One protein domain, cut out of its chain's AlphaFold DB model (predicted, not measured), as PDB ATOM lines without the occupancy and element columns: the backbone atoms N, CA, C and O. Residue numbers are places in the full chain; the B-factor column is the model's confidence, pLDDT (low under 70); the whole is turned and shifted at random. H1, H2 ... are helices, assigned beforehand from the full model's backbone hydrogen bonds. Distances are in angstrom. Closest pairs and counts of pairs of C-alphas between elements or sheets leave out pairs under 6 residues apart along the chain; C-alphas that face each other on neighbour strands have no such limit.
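AT A GLANCE: This is residues 2 to 49 of the 160 residues of the protein "Hypothetical protein" of Symbiodinium necroappetens (UniProt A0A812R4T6). The two longer helices, H3 and H4, meet near the link between them and spread apart from there as a V. The four-residue helix H2 lies near the open side of this V, and the short helix H1 lies beyond H2, at the far end of the longest axis from the point of the V. The printed part has 48 residues, with four named helices in the order H1, H2, H3, H4 and no named strand, and its class is all helix. It is compact, with a radius of gyration of the C-alphas of 10.4 A, and the C-alphas span 32 by 26 by 16 A along their three main axes.

HOW THE PARTS SIT: H4, residues 36 to 47, is the longest helix, and it touches H3, residues 24 to 34, with its residues 36 to 39 alone. The closest C-alphas of the two are those of Glu 31 and Ala 39, 5.5 A apart. Their lines stand at a steep tilt of 60 degrees, and they run opposite ways. H2, residues 16 to 19, is close to H4 but not clearly touching, the closest C-alphas being those of His 16 and Val 40, 7.1 A apart. H2 and H3 only just touch, with 3 pairs of C-alphas within 8 A, and only at the corner by their link; the C-alphas of His 17 and Ser 24 come closest, at 5.5 A. H1, residues 4 to 9, only just touches H2, with 3 pairs of C-alphas within 8 A, the closest being those of Ser 9 and Arg 19 at 4.2 A. H1 is apart from H3 and from H4. In H1, H3 and H4 every pair of O of residue i and N of residue i+4 is within hydrogen-bond range; H2 is too short for such a pair, and its one pair of O i and N i+3 is within range.

IN THESE COORDINATES: H4 runs from Thr 36, C-alpha at (28.616, -35.549, -43.851), to Asn 47, C-alpha at (20.111, -48.008, -51.254), 16.8 A from first to last C-alpha. H3 runs 15.4 A from Ser 24 to Val 34. H2 runs 5.1 A from His 16 to Arg 19. H1 begins at Arg 4, C-alpha at (6.567, -43.009, -49.291), and ends 9.1 A away at Ser 9.

THE WHOLE: The two C-alphas farthest apart are those of Gly 2 and Asn 33, at 32.7 A, while the C-alphas of Gly 2 and Pro 49, first and last of the printed part, are 14.6 A apart. The printed part has no cut. The links from H2 to H3 and from H3 to H4 are tight, the link from H1 to H2 is short, and no link is long. The mean pLDDT of the printed part is 81.0, and residues 2 to 9, which include H1, are under 70.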
ATOM      1  N   GLY A   2       4.446 -47.465 -53.256       54.03
ATOM      2  CA  GLY A   2       5.892 -47.612 -53.525       54.03
ATOM      3  C   GLY A   2       6.810 -46.453 -53.112       54.03
ATOM      4  O   GLY A   2       7.999 -46.680 -52.924       54.03
ATOM      5  N   ASP A   3       6.292 -45.233 -52.932       58.91
ATOM      6  CA  ASP A   3       7.141 -44.022 -52.971       58.91
ATOM      7  C   ASP A   3       7.215 -43.227 -51.661       58.91
ATOM      8  O   ASP A   3       7.839 -42.168 -51.603       58.91
ATOM      9  N   ARG A   4       6.605 -43.729 -50.577       64.62
ATOM     10  CA  ARG A   4       6.567 -43.009 -49.291       64.62
ATOM     11  C   ARG A   4       7.970 -42.756 -48.722       64.62
ATOM     12  O   ARG A   4       8.204 -41.696 -48.154       64.62
ATOM     13  N   TRP A   5       8.893 -43.697 -48.908       62.06
ATOM     14  CA  TRP A   5      10.281 -43.572 -48.455       62.06
ATOM     15  C   TRP A   5      11.079 -42.577 -49.318       62.06
ATOM     16  O   TRP A   5      11.795 -41.747 -48.769       62.06
ATOM     17  N   ARG A   6      10.866 -42.547 -50.646       65.06
ATOM     18  CA  ARG A   6      11.508 -41.573 -51.557       65.06
ATOM     19  C   ARG A   6      11.112 -40.136 -51.232       65.06
ATOM     20  O   ARG A   6      11.957 -39.242 -51.217       65.06
ATOM     21  N   ALA A   7       9.834 -39.919 -50.916       66.38
ATOM     22  CA  ALA A   7       9.334 -38.617 -50.482       66.38
ATOM     23  C   ALA A   7       9.967 -38.159 -49.151       66.38
ATOM     24  O   ALA A   7      10.162 -36.963 -48.931       66.38
ATOM     25  N   GLN A   8      10.327 -39.096 -48.268       68.25
ATOM     26  CA  GLN A   8      11.009 -38.795 -47.006       68.25
ATOM     27  C   GLN A   8      12.499 -38.477 -47.203       68.25
ATOM     28  O   GLN A   8      13.019 -37.610 -46.498       68.25
ATOM     29  N   SER A   9      13.170 -39.072 -48.193       66.56
ATOM     30  CA  SER A   9      14.584 -38.793 -48.496       66.56
ATOM     31  C   SER A   9      14.846 -37.340 -48.925       66.56
ATOM     32  O   SER A   9      15.905 -36.783 -48.617       66.56
ATOM     33  N   GLN A  10      13.869 -36.675 -49.554       71.81
ATOM     34  CA  GLN A  10      13.978 -35.264 -49.966       71.81
ATOM     35  C   GLN A  10      13.620 -34.252 -48.862       71.81
ATOM     36  O   GLN A  10      13.848 -33.049 -49.015       71.81
ATOM     37  N   ASN A  11      13.076 -34.704 -47.730       80.88
ATOM     38  CA  ASN A  11      12.647 -33.803 -46.670       80.88
ATOM     39  C   ASN A  11      13.840 -33.305 -45.836       80.88
ATOM     40  O   ASN A  11      14.347 -34.007 -44.962       80.88
ATOM     41  N   LYS A  12      14.239 -32.046 -46.057       77.06
ATOM     42  CA  LYS A  12      15.349 -31.380 -45.345       77.06
ATOM     43  C   LYS A  12      15.120 -31.196 -43.838       77.06
ATOM     44  O   LYS A  12      16.068 -30.881 -43.131       77.06
ATOM     45  N   LYS A  13      13.887 -31.368 -43.343       83.19
ATOM     46  CA  LYS A  13      13.573 -31.266 -41.906       83.19
ATOM     47  C   LYS A  13      13.975 -32.519 -41.125       83.19
ATOM     48  O   LYS A  13      14.047 -32.467 -39.902       83.19
ATOM     49  N   LEU A  14      14.192 -33.642 -41.813       82.69
ATOM     50  CA  LEU A  14      14.578 -34.902 -41.187       82.69
ATOM     51  C   LEU A  14      16.104 -34.999 -41.052       82.69
ATOM     52  O   LEU A  14      16.829 -34.549 -41.943       82.69
ATOM     53  N   PRO A  15      16.608 -35.622 -39.974       83.69
ATOM     54  CA  PRO A  15      18.038 -35.845 -39.813       83.69
ATOM     55  C   PRO A  15      18.569 -36.811 -40.886       83.69
ATOM     56  O   PRO A  15      17.853 -37.694 -41.364       83.69
ATOM     57  N   HIS A  16      19.844 -36.655 -41.255       81.50
ATOM     58  CA  HIS A  16      20.468 -37.357 -42.387       81.50
ATOM     59  C   HIS A  16      20.337 -38.887 -42.325       81.50
ATOM     60  O   HIS A  16      20.027 -39.513 -43.337       81.50
ATOM     61  N   HIS A  17      20.475 -39.480 -41.136       82.00
ATOM     62  CA  HIS A  17      20.343 -40.928 -40.945       82.00
ATOM     63  C   HIS A  17      18.934 -41.451 -41.290       82.00
ATOM     64  O   HIS A  17      18.805 -42.501 -41.915       82.00
ATOM     65  N   VAL A  18      17.877 -40.688 -40.976       83.38
ATOM     66  CA  VAL A  18      16.487 -41.053 -41.318       83.38
ATOM     67  C   VAL A  18      16.240 -40.910 -42.817       83.38
ATOM     68  O   VAL A  18      15.597 -41.769 -43.413       83.38
ATOM     69  N   ARG A  19      16.777 -39.858 -43.447       82.69
ATOM     70  CA  ARG A  19      16.615 -39.619 -44.894       82.69
ATOM     71  C   ARG A  19      17.194 -40.751 -45.740       82.69
ATOM     72  O   ARG A  19      16.620 -41.094 -46.773       82.69
ATOM     73  N   CYS A  20      18.302 -41.323 -45.282       78.31
ATOM     74  CA  CYS A  20      18.999 -42.388 -45.986       78.31
ATOM     75  C   CYS A  20      18.554 -43.797 -45.561       78.31
ATOM     76  O   CYS A  20      19.102 -44.766 -46.064       78.31
ATOM     77  N   SER A  21      17.573 -43.944 -44.661       82.44
ATOM     78  CA  SER A  21      17.152 -45.248 -44.114       82.44
ATOM     79  C   SER A  21      18.279 -46.035 -43.421       82.44
ATOM     80  O   SER A  21      18.312 -47.262 -43.481       82.44
ATOM     81  N   PHE A  22      19.191 -45.340 -42.729       85.75
ATOM     82  CA  PHE A  22      20.314 -45.953 -42.009       85.75
ATOM     83  C   PHE A  22      20.188 -45.814 -40.482       85.75
ATOM     84  O   PHE A  22      19.678 -44.804 -39.988       85.75
ATOM     85  N   PRO A  23      20.706 -46.783 -39.699       88.69
ATOM     86  CA  PRO A  23      20.852 -46.632 -38.254       88.69
ATOM     87  C   PRO A  23      21.752 -45.438 -37.900       88.69
ATOM     88  O   PRO A  23      22.801 -45.239 -38.516       88.69
ATOM     89  N   SER A  24      21.374 -44.673 -36.872       88.12
ATOM     90  CA  SER A  24      22.082 -43.455 -36.440       88.12
ATOM     91  C   SER A  24      23.556 -43.698 -36.101       88.12
ATOM     92  O   SER A  24      24.415 -42.918 -36.502       88.12
ATOM     93  N   GLU A  25      23.854 -44.806 -35.424       89.19
ATOM     94  CA  GLU A  25      25.213 -45.187 -35.028       89.19
ATOM     95  C   GLU A  25      26.120 -45.460 -36.236       89.19
ATOM     96  O   GLU A  25      27.269 -45.023 -36.270       89.19
ATOM     97  N   LEU A  26      25.605 -46.149 -37.261       87.50
ATOM     98  CA  LEU A  26      26.376 -46.428 -38.474       87.50
ATOM     99  C   LEU A  26      26.642 -45.135 -39.248       87.50
ATOM    100  O   LEU A  26      27.760 -44.903 -39.703       87.50
ATOM    101  N   PHE A  27      25.617 -44.290 -39.374       88.94
ATOM    102  CA  PHE A  27      25.734 -43.024 -40.085       88.94
ATOM    103  C   PHE A  27      26.773 -42.108 -39.439       88.94
ATOM    104  O   PHE A  27      27.622 -41.571 -40.143       88.94
ATOM    105  N   LYS A  28      26.767 -42.002 -38.106       89.81
ATOM    106  CA  LYS A  28      27.746 -41.199 -37.369       89.81
ATOM    107  C   LYS A  28      29.179 -41.677 -37.617       89.81
ATOM    108  O   LYS A  28      30.044 -40.874 -37.935       89.81
ATOM    109  N   ARG A  29      29.415 -42.993 -37.594       90.62
ATOM    110  CA  ARG A  29      30.736 -43.556 -37.927       90.62
ATOM    111  C   ARG A  29      31.162 -43.237 -39.358       90.62
ATOM    112  O   ARG A  29      32.343 -43.019 -39.599       90.62
ATOM    113  N   MET A  30      30.239 -43.230 -40.317       86.50
ATOM    114  CA  MET A  30      30.560 -42.832 -41.692       86.50
ATOM    115  C   MET A  30      30.876 -41.335 -41.768       86.50
ATOM    116  O   MET A  30      31.892 -40.955 -42.346       86.50
ATOM    117  N   GLU A  31      30.064 -40.500 -41.127       90.19
ATOM    118  CA  GLU A  31      30.262 -39.053 -41.036       90.19
ATOM    119  C   GLU A  31      31.621 -38.690 -40.419       90.19
ATOM    120  O   GLU A  31      32.331 -37.860 -40.984       90.19
ATOM    121  N   ASP A  32      32.034 -39.374 -39.349       92.44
ATOM    122  CA  ASP A  32      33.318 -39.145 -38.675       92.44
ATOM    123  C   ASP A  32      34.536 -39.469 -39.572       92.44
ATOM    124  O   ASP A  32      35.608 -38.889 -39.396       92.44
ATOM    125  N   ASN A  33      34.392 -40.375 -40.550       89.38
ATOM    126  CA  ASN A  33      35.501 -40.836 -41.399       89.38
ATOM    127  C   ASN A  33      35.589 -40.129 -42.761       89.38
ATOM    128  O   ASN A  33      36.684 -39.777 -43.202       89.38
ATOM    129  N   VAL A  34      34.458 -39.957 -43.454       87.25
ATOM    130  CA  VAL A  34      34.396 -39.394 -44.822       87.25
ATOM    131  C   VAL A  34      33.724 -38.020 -44.887       87.25
ATOM    132  O   VAL A  34      33.791 -37.354 -45.920       87.25
ATOM    133  N   GLY A  35      33.125 -37.558 -43.786       90.62
ATOM    134  CA  GLY A  35      32.384 -36.301 -43.711       90.62
ATOM    135  C   GLY A  35      30.920 -36.431 -44.142       90.62
ATOM    136  O   GLY A  35      30.533 -37.344 -44.872       90.62
ATOM    137  N   THR A  36      30.083 -35.482 -43.712       85.88
ATOM    138  CA  THR A  36      28.616 -35.549 -43.851       85.88
ATOM    139  C   THR A  36      28.133 -35.655 -45.299       85.88
ATOM    140  O   THR A  36      27.214 -36.416 -45.581       85.88
ATOM    141  N   LYS A  37      28.735 -34.905 -46.236       84.88
ATOM    142  CA  LYS A  37      28.297 -34.887 -47.647       84.88
ATOM    143  C   LYS A  37      28.532 -36.237 -48.331       84.88
ATOM    144  O   LYS A  37      27.596 -36.818 -48.866       84.88
ATOM    145  N   VAL A  38      29.755 -36.759 -48.219       85.00
ATOM    146  CA  VAL A  38      30.152 -38.050 -48.803       85.00
ATOM    147  C   VAL A  38      29.424 -39.207 -48.116       85.00
ATOM    148  O   VAL A  38      29.049 -40.174 -48.770       85.00
ATOM    149  N   ALA A  39      29.162 -39.106 -46.808       85.06
ATOM    150  CA  ALA A  39      28.379 -40.106 -46.086       85.06
ATOM    151  C   ALA A  39      26.942 -40.219 -46.625       85.06
ATOM    152  O   ALA A  39      26.440 -41.332 -46.765       85.06
ATOM    153  N   VAL A  40      26.289 -39.098 -46.952       85.50
ATOM    154  CA  VAL A  40      24.942 -39.108 -47.551       85.50
ATOM    155  C   VAL A  40      24.966 -39.738 -48.945       85.50
ATOM    156  O   VAL A  40      24.184 -40.650 -49.191       85.50
ATOM    157  N   GLU A  41      25.894 -39.325 -49.810       84.06
ATOM    158  CA  GLU A  41      26.044 -39.888 -51.165       84.06
ATOM    159  C   GLU A  41      26.299 -41.402 -51.130       84.06
ATOM    160  O   GLU A  41      25.679 -42.171 -51.864       84.06
ATOM    161  N   LEU A  42      27.162 -41.856 -50.217       83.69
ATOM    162  CA  LEU A  42      27.433 -43.276 -50.023       83.69
ATOM    163  C   LEU A  42      26.178 -44.040 -49.591       83.69
ATOM    164  O   LEU A  42      25.924 -45.142 -50.073       83.69
ATOM    165  N   CYS A  43      25.383 -43.467 -48.690       84.12
ATOM    166  CA  CYS A  43      24.144 -44.097 -48.259       84.12
ATOM    167  C   CYS A  43      23.106 -44.168 -49.389       84.12
ATOM    168  O   CYS A  43      22.373 -45.152 -49.478       84.12
ATOM    169  N   GLU A  44      23.030 -43.154 -50.251       82.56
ATOM    170  CA  GLU A  44      22.155 -43.168 -51.428       82.56
ATOM    171  C   GLU A  44      22.549 -44.294 -52.392       82.56
ATOM    172  O   GLU A  44      21.700 -45.114 -52.739       82.56
ATOM    173  N   ILE A  45      23.843 -44.416 -52.697       82.62
ATOM    174  CA  ILE A  45      24.424 -45.505 -53.496       82.62
ATOM    175  C   ILE A  45      24.099 -46.890 -52.913       82.62
ATOM    176  O   ILE A  45      23.752 -47.818 -53.641       82.62
ATOM    177  N   LEU A  46      24.195 -47.056 -51.593       83.75
ATOM    178  CA  LEU A  46      23.924 -48.340 -50.934       83.75
ATOM    179  C   LEU A  46      22.441 -48.733 -50.952       83.75
ATOM    180  O   LEU A  46      22.125 -49.914 -50.806       83.75
ATOM    181  N   ASN A  47      21.545 -47.763 -51.121       84.12
ATOM    182  CA  ASN A  47      20.111 -48.008 -51.254       84.12
ATOM    183  C   ASN A  47      19.697 -48.363 -52.689       84.12
ATOM    184  O   ASN A  47      18.558 -48.789 -52.911       84.12
ATOM    185  N   GLU A  48      20.586 -48.194 -53.667       81.25
ATOM    186  CA  GLU A  48      20.332 -48.624 -55.035       81.25
ATOM    187  C   GLU A  48      20.299 -50.158 -55.138       81.25
ATOM    188  O   GLU A  48      20.960 -50.875 -54.377       81.25
ATOM    189  N   PRO A  49      19.515 -50.716 -56.078       76.81
ATOM    190  CA  PRO A  49      19.490 -52.154 -56.280       76.81
ATOM    191  C   PRO A  49      20.876 -52.658 -56.696       76.81
ATOM    192  O   PRO A  49      21.393 -52.298 -57.750       76.81
TER     193      PRO A  49